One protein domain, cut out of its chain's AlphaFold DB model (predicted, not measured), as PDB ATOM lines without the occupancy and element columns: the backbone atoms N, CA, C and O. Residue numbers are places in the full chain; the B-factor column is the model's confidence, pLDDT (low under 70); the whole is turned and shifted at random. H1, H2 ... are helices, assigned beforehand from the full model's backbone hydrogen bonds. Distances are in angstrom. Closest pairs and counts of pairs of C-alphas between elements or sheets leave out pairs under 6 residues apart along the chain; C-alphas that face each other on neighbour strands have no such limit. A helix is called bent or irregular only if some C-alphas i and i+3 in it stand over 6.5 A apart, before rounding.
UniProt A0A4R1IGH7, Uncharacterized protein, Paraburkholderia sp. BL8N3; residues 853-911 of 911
ATOM      1  N   ALA A 853     144.806  17.069  93.760       77.25
ATOM      2  CA  ALA A 853     145.027  16.670  95.151       77.25
ATOM      3  C   ALA A 853     144.214  17.494  96.174       77.25
ATOM      4  O   ALA A 853     143.987  17.018  97.284       77.25
ATOM      5  N   TYR A 854     143.762  18.701  95.808       84.19
ATOM      6  CA  TYR A 854     143.053  19.632  96.704       84.19
ATOM      7  C   TYR A 854     141.550  19.757  96.395       84.19
ATOM      8  O   TYR A 854     140.877  20.657  96.906       84.19
ATOM      9  N   LEU A 855     141.007  18.849  95.568       82.19
ATOM     10  CA  LEU A 855     139.600  18.871  95.158       82.19
ATOM     11  C   LEU A 855     138.623  18.907  96.340       82.19
ATOM     12  O   LEU A 855     137.768  19.787  96.320       82.19
ATOM     13  N   PRO A 856     138.721  18.054  97.382       80.88
ATOM     14  CA  PRO A 856     137.721  18.049  98.452       80.88
ATOM     15  C   PRO A 856     137.610  19.399  99.174       80.88
ATOM     16  O   PRO A 856     136.509  19.856  99.467       80.88
ATOM     17  N   GLN A 857     138.746  20.057  99.428       84.44
ATOM     18  CA  GLN A 857     138.809  21.328 100.149       84.44
ATOM     19  C   GLN A 857     138.327  22.500  99.290       84.44
ATOM     20  O   GLN A 857     137.664  23.397  99.802       84.44
ATOM     21  N   VAL A 858     138.656  22.505  97.995       84.62
ATOM     22  CA  VAL A 858     138.197  23.546  97.066       84.62
ATOM     23  C   VAL A 858     136.706  23.391  96.768       84.62
ATOM     24  O   VAL A 858     135.987  24.383  96.761       84.62
ATOM     25  N   VAL A 859     136.211  22.164  96.613       85.69
ATOM     26  CA  VAL A 859     134.788  21.875  96.374       85.69
ATOM     27  C   VAL A 859     133.914  22.312  97.550       85.69
ATOM     28  O   VAL A 859     132.901  22.964  97.321       85.69
ATOM     29  N   ASP A 860     134.323  22.044  98.792       83.19
ATOM     30  CA  ASP A 860     133.630  22.527  99.999       83.19
ATOM     31  C   ASP A 860     133.494  24.065 100.016       83.19
ATOM     32  O   ASP A 860     132.419  24.611 100.283       83.19
ATOM     33  N   ILE A 861     134.552  24.781  99.615       83.25
ATOM     34  CA  ILE A 861     134.539  26.246  99.483       83.25
ATOM     35  C   ILE A 861     133.637  26.692  98.322       83.25
ATOM     36  O   ILE A 861     132.887  27.651  98.482       83.25
ATOM     37  N   LEU A 862     133.654  26.002  97.178       83.94
ATOM     38  CA  LEU A 862     132.804  26.326  96.025       83.94
ATOM     39  C   LEU A 862     131.308  26.078  96.293       83.94
ATOM     40  O   LEU A 862     130.484  26.826  95.771       83.94
ATOM     41  N   VAL A 863     130.961  25.085  97.120       82.62
ATOM     42  CA  VAL A 863     129.583  24.831  97.591       82.62
ATOM     43  C   VAL A 863     129.156  25.850  98.652       82.62
ATOM     44  O   VAL A 863     128.006  26.288  98.654       82.62
ATOM     45  N   THR A 864     130.069  26.252  99.543       81.88
ATOM     46  CA  THR A 864     129.782  27.189 100.647       81.88
ATOM     47  C   THR A 864     129.775  28.658 100.200       81.88
ATOM     48  O   THR A 864     129.044  29.476 100.758       81.88
ATOM     49  N   MET A 865     130.572  29.016  99.188       81.25
ATOM     50  CA  MET A 865     130.751  30.383  98.677       81.25
ATOM     51  C   MET A 865     130.599  30.468  97.139       81.25
ATOM     52  O   MET A 865     131.470  31.018  96.458       81.25
ATOM     53  N   PRO A 866     129.490  29.975  96.548       78.19
ATOM     54  CA  PRO A 866     129.338  29.865  95.093       78.19
ATOM     55  C   PRO A 866     129.338  31.221  94.372       78.19
ATOM     56  O   PRO A 866     129.768  31.312  93.226       78.19
ATOM     57  N   LEU A 867     128.894  32.290  95.043       80.19
ATOM     58  CA  LEU A 867     128.866  33.656  94.498       80.19
ATOM     59  C   LEU A 867     130.258  34.301  94.388       80.19
ATOM     60  O   LEU A 867     130.397  35.353  93.768       80.19
ATOM     61  N   CYS A 868     131.293  33.697  94.978       80.62
ATOM     62  CA  CYS A 868     132.653  34.214  94.894       80.62
ATOM     63  C   CYS A 868     133.386  33.808  93.608       80.62
ATOM     64  O   CYS A 868     134.489  34.303  93.398       80.62
ATOM     65  N   PHE A 869     132.819  32.963  92.740       83.50
ATOM     66  CA  PHE A 869     133.483  32.496  91.516       83.50
ATOM     67  C   PHE A 869     132.518  32.461  90.329       83.50
ATOM     68  O   PHE A 869     131.363  32.044  90.469       83.50
ATOM     69  N   GLU A 870     133.011  32.849  89.151       85.12
ATOM     70  CA  GLU A 870     132.207  32.877  87.930       85.12
ATOM     71  C   GLU A 870     131.625  31.489  87.602       85.12
ATOM     72  O   GLU A 870     132.325  30.477  87.738       85.12
ATOM     73  N   PRO A 871     130.350  31.398  87.171       82.25
ATOM     74  CA  PRO A 871     129.725  30.115  86.854       82.25
ATOM     75  C   PRO A 871     130.474  29.338  85.761       82.25
ATOM     76  O   PRO A 871     130.572  28.116  85.835       82.25
ATOM     77  N   SER A 872     131.055  30.028  84.773       83.50
ATOM     78  CA  SER A 872     131.844  29.403  83.704       83.50
ATOM     79  C   SER A 872     133.099  28.708  84.233       83.50
ATOM     80  O   SER A 872     133.281  27.522  83.958       83.50
ATOM     81  N   ASP A 873     133.918  29.401  85.034       84.00
ATOM     82  CA  ASP A 873     135.150  28.832  85.597       84.00
ATOM     83  C   ASP A 873     134.835  27.671  86.554       84.00
ATOM     84  O   ASP A 873     135.502  26.637  86.514       84.00
ATOM     85  N   ARG A 874     133.771  27.790  87.370       85.31
ATOM     86  CA  ARG A 874     133.298  26.693  88.235       85.31
ATOM     87  C   ARG A 874     132.879  25.464  87.431       85.31
ATOM     88  O   ARG A 874     133.280  24.354  87.774       85.31
ATOM     89  N   ALA A 875     132.105  25.644  86.359       83.25
ATOM     90  CA  ALA A 875     131.636  24.538  85.528       83.25
ATOM     91  C   ALA A 875     132.770  23.876  84.725       83.25
ATOM     92  O   ALA A 875     132.804  22.650  84.607       83.25
ATOM     93  N   GLU A 876     133.701  24.657  84.174       83.56
ATOM     94  CA  GLU A 876     134.861  24.136  83.444       83.56
ATOM     95  C   GLU A 876     135.798  23.352  84.369       83.56
ATOM     96  O   GLU A 876     136.148  22.205  84.075       83.56
ATOM     97  N   TRP A 877     136.132  23.925  85.527       86.19
ATOM     98  CA  TRP A 877     136.964  23.264  86.524       86.19
ATOM     99  C   TRP A 877     136.312  21.983  87.060       86.19
ATOM    100  O   TRP A 877     136.956  20.932  87.097       86.19
ATOM    101  N   ALA A 878     135.014  22.019  87.381       85.00
ATOM    102  CA  ALA A 878     134.295  20.830  87.831       85.00
ATOM    103  C   ALA A 878     134.346  19.703  86.785       85.00
ATOM    104  O   ALA A 878     134.660  18.564  87.131       85.00
ATOM    105  N   ARG A 879     134.144  20.009  85.492       84.25
ATOM    106  CA  ARG A 879     134.272  19.028  84.392       84.25
ATOM    107  C   ARG A 879     135.684  18.460  84.263       84.25
ATOM    108  O   ARG A 879     135.825  17.247  84.129       84.25
ATOM    109  N   LYS A 880     136.716  19.313  84.322       83.06
ATOM    110  CA  LYS A 880     138.141  18.929  84.231       83.06
ATOM    111  C   LYS A 880     138.532  17.895  85.294       83.06
ATOM    112  O   LYS A 880     139.371  17.037  85.030       83.06
ATOM    113  N   HIS A 881     137.913  17.963  86.473       82.19
ATOM    114  CA  HIS A 881     138.283  17.151  87.633       82.19
ATOM    115  C   HIS A 881     137.270  16.057  88.020       82.19
ATOM    116  O   HIS A 881     137.600  15.187  88.830       82.19
ATOM    117  N   LEU A 882     136.075  16.021  87.417       81.75
ATOM    118  CA  LEU A 882     135.025  15.045  87.739       81.75
ATOM    119  C   LEU A 882     135.488  13.585  87.575       81.75
ATOM    120  O   LEU A 882     135.175  12.747  88.417       81.75
ATOM    121  N   SER A 883     136.281  13.282  86.546       76.44
ATOM    122  CA  SER A 883     136.792  11.929  86.264       76.44
ATOM    123  C   SER A 883     137.786  11.386  87.302       76.44
ATOM    124  O   SER A 883     138.013  10.180  87.350       76.44
ATOM    125  N   VAL A 884     138.358  12.256  88.141       75.81
ATOM    126  CA  VAL A 884     139.365  11.923  89.170       75.81
ATOM    127  C   VAL A 884     138.899  12.281  90.592       75.81
ATOM    128  O   VAL A 884     139.694  12.316  91.526       75.81
ATOM    129  N   SER A 885     137.602  12.548  90.761       73.25
ATOM    130  CA  SER A 885     137.019  13.170  91.961       73.25
ATOM    131  C   SER A 885     136.776  12.243  93.161       73.25
ATOM    132  O   SER A 885     136.684  12.717  94.294       73.25
ATOM    133  N   GLY A 886     136.662  10.928  92.943       79.81
ATOM    134  CA  GLY A 886     136.429   9.942  94.005       79.81
ATOM    135  C   GLY A 886     135.214  10.277  94.884       79.81
ATOM    136  O   GLY A 886     134.125  10.535  94.383       79.81
ATOM    137  N   HIS A 887     135.405  10.306  96.206       76.69
ATOM    138  CA  HIS A 887     134.347  10.632  97.176       76.69
ATOM    139  C   HIS A 887     133.827  12.081  97.081       76.69
ATOM    140  O   HIS A 887     132.789  12.386  97.655       76.69
ATOM    141  N   SER A 888     134.512  12.973  96.358       77.94
ATOM    142  CA  SER A 888     134.038  14.340  96.102       77.94
ATOM    143  C   SER A 888     133.172  14.455  94.844       77.94
ATOM    144  O   SER A 888     132.748  15.562  94.525       77.94
ATOM    145  N   ALA A 889     132.891  13.351  94.136       80.75
ATOM    146  CA  ALA A 889     132.082  13.347  92.916       80.75
ATOM    147  C   ALA A 889     130.690  13.968  93.119       80.75
ATOM    148  O   ALA A 889     130.295  14.828  92.339       80.75
ATOM    149  N   GLU A 890     129.974  13.591  94.185       80.94
ATOM    150  CA  GLU A 890     128.635  14.125  94.482       80.94
ATOM    151  C   GLU A 890     128.674  15.643  94.705       80.94
ATOM    152  O   GLU A 890     127.887  16.384  94.121       80.94
ATOM    153  N   CYS A 891     129.652  16.134  95.469       81.38
ATOM    154  CA  CYS A 891     129.829  17.566  95.695       81.38
ATOM    155  C   CYS A 891     130.312  18.314  94.435       81.38
ATOM    156  O   CYS A 891     129.942  19.467  94.240       81.38
ATOM    157  N   LEU A 892     131.084  17.674  93.548       81.94
ATOM    158  CA  LEU A 892     131.482  18.240  92.251       81.94
ATOM    159  C   LEU A 892     130.320  18.328  91.261       81.94
ATOM    160  O   LEU A 892     130.250  19.299  90.510       81.94
ATOM    161  N   VAL A 893     129.391  17.369  91.291       82.31
ATOM    162  CA  VAL A 893     128.116  17.466  90.566       82.31
ATOM    163  C   VAL A 893     127.270  18.601  91.148       82.31
ATOM    164  O   VAL A 893     126.805  19.435  90.386       82.31
ATOM    165  N   LEU A 894     127.184  18.753  92.475       82.06
ATOM    166  CA  LEU A 894     126.504  19.911  93.079       82.06
ATOM    167  C   LEU A 894     127.134  21.259  92.669       82.06
ATOM    168  O   LEU A 894     126.399  22.198  92.374       82.06
ATOM    169  N   VAL A 895     128.468  21.367  92.594       83.19
ATOM    170  CA  VAL A 895     129.149  22.568  92.064       83.19
ATOM    171  C   VAL A 895     128.820  22.792  90.585       83.19
ATOM    172  O   VAL A 895     128.618  23.939  90.182       83.19
ATOM    173  N   LEU A 896     128.740  21.723  89.785       82.44
ATOM    174  CA  LEU A 896     128.348  21.786  88.377       82.44
ATOM    175  C   LEU A 896     126.903  22.290  88.231       82.44
ATOM    176  O   LEU A 896     126.682  23.254  87.507       82.44
ATOM    177  N   ASP A 897     125.952  21.708  88.962       80.94
ATOM    178  CA  ASP A 897     124.518  22.021  88.903       80.94
ATOM    179  C   ASP A 897     124.212  23.442  89.419       80.94
ATOM    180  O   ASP A 897     123.364  24.154  88.872       80.94
ATOM    181  N   GLN A 898     124.946  23.899  90.441       79.56
ATOM    182  CA  GLN A 898     124.929  25.290  90.916       79.56
ATOM    183  C   GLN A 898     125.557  26.280  89.921       79.56
ATOM    184  O   GLN A 898     125.305  27.483  90.018       79.56
ATOM    185  N   ALA A 899     126.413  25.813  89.012       76.75
ATOM    186  CA  ALA A 899     127.063  26.633  87.992       76.75
ATOM    187  C   ALA A 899     126.305  26.628  86.650       76.75
ATOM    188  O   ALA A 899     126.371  27.609  85.912       76.75
ATOM    189  N   THR A 900     125.557  25.565  86.339       73.19
ATOM    190  CA  THR A 900     124.692  25.458  85.148       73.19
ATOM    191  C   THR A 900     123.255  25.929  85.391       73.19
ATOM    192  O   THR A 900     122.586  26.312  84.434       73.19
ATOM    193  N   GLY A 901     122.797  25.967  86.649       64.44
ATOM    194  CA  GLY A 901     121.550  26.622  87.064       64.44
ATOM    195  C   GLY A 901     120.364  25.699  87.375       64.44
ATOM    196  O   GLY A 901     119.260  26.200  87.583       64.44
ATOM    197  N   GLU A 902     120.545  24.376  87.452       52.53
ATOM    198  CA  GLU A 902     119.415  23.434  87.582       52.53
ATOM    199  C   GLU A 902     118.754  23.413  88.979       52.53
ATOM    200  O   GLU A 902     117.600  23.003  89.116       52.53
ATOM    201  N   ILE A 903     119.419  23.926  90.024       45.47
ATOM    202  CA  ILE A 903     118.878  23.939  91.402       45.47
ATOM    203  C   ILE A 903     117.957  25.149  91.680       45.47
ATOM    204  O   ILE A 903     117.178  25.123  92.635       45.47
ATOM    205  N   ALA A 904     117.917  26.158  90.801       42.66
ATOM    206  CA  ALA A 904     116.960  27.267  90.918       42.66
ATOM    207  C   ALA A 904     115.486  26.817  90.785       42.66
ATOM    208  O   ALA A 904     114.591  27.516  91.252       42.66
ATOM    209  N   GLY A 905     115.231  25.650  90.179       46.19
ATOM    210  CA  GLY A 905     113.882  25.112  89.975       46.19
ATOM    211  C   GLY A 905     113.323  24.249  91.112       46.19
ATOM    212  O   GLY A 905     112.128  23.994  91.111       46.19
ATOM    213  N   ARG A 906     114.141  23.780  92.071       44.62
ATOM    214  CA  ARG A 906     113.694  22.817  93.110       44.62
ATOM    215  C   ARG A 906     113.502  23.396  94.511       44.62
ATOM    216  O   ARG A 906     112.877  22.749  95.335       44.62
ATOM    217  N   LEU A 907     113.983  24.611  94.774       41.75
ATOM    218  CA  LEU A 907     113.731  25.326  96.037       41.75
ATOM    219  C   LEU A 907     112.460  26.199  95.999       41.75
ATOM    220  O   LEU A 907     112.203  26.940  96.942       41.75
ATOM    221  N   ALA A 908     111.677  26.120  94.917       45.03
ATOM    222  CA  ALA A 908     110.415  26.845  94.744       45.03
ATOM    223  C   ALA A 908     109.156  25.975  94.959       45.03
ATOM    224  O   ALA A 908     108.077  26.538  95.113       45.03
ATOM    225  N   ASP A 909     109.293  24.642  94.988       43.44
ATOM    226  CA  ASP A 909     108.177  23.687  95.148       43.44
ATOM    227  C   ASP A 909     108.011  23.161  96.597       43.44
ATOM    228  O   ASP A 909     107.083  22.403  96.867       43.44
ATOM    229  N   ASP A 910     108.877  23.578  97.532       43.22
ATOM    230  CA  ASP A 910     108.827  23.255  98.977       43.22
ATOM    231  C   ASP A 910     108.593  24.532  99.834       43.22
ATOM    232  O   ASP A 910     109.204  24.727 100.891       43.22
ATOM    233  N   ALA A 911     107.717  25.434  99.361       38.19
ATOM    234  CA  ALA A 911     107.314  26.684 100.030       38.19
ATOM    235  C   ALA A 911     105.787  26.904 100.014       38.19
ATOM    236  O   ALA A 911     105.183  26.785  98.926       38.19
TER     237      ALA A 911
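This is residues 853 to 911 of the 911 residues of an uncharacterized protein of Paraburkholderia sp. BL8N3 (UniProt A0A4R1IGH7). A hairpin of two helices, H2 and H3, makes a small body with H1, which packs slantwise on H3, so that the three centres make a triangle; a tail, residues 904 to 911, sticks out from it. The printed part has 59 residues with four named helices, H1 to H4 in chain order, and no named strand: the class is all helix. It is compact, with a radius of gyration of the C-alphas of 11.6 A, yet elongated, spanning 39 by 22 by 17 A.

H3, residues 886 to 900, is the longest helix. H2, residues 871 to 882, touches H3 at a shallow tilt of 24 degrees, opposite ways, as a helical hairpin; their closest C-alphas, of Pro 871 and Ala 899, are 4.5 A apart. H1, residues 853 to 864, touches H3 at a steep tilt of 42 degrees, the same way; the closest C-alphas, of Pro 856 and Ser 888, are 5.7 A apart. H1 and H2 are close but not clearly touching, the closest C-alphas, of Leu 862 and Arg 874, being 7.8 A apart. H4, residues 902 to 905, is close to but not clearly touching H3, with the C-alphas of Asp 897 and Ile 903 closest at 6.5 A, and is apart from H1 and H2. Every O i to N i+4 pair is within hydrogen-bond range in H2, 7 of 8 in H1 and 9 of 11 in H3; H4 is too short for such a pair.

H3 is 21.4 A long and irregular, C-alphas 887 and 890 being 7.2 A apart. H2 is 16.0 A long. H1, 19.3 A long, begins with C-alpha 853 at (145.027, 16.670, 95.151) and is irregular, C-alphas 853 and 856 being 8.1 A apart. H4 is neither bent nor irregular, but only just, with C-alphas 902 and 905 6.3 A apart; C-alpha 905 is at (113.882, 25.112, 89.975).

The C-alphas farthest apart, of Ala 853 and Ala 911, are 39.3 A apart. Without residues 904 to 911, which stand free, the body spans 23 by 17 by 17 A. The printed part has no cut and no long link. Residues 901 to 911 are under pLDDT 70; the mean of the printed part is 74.9.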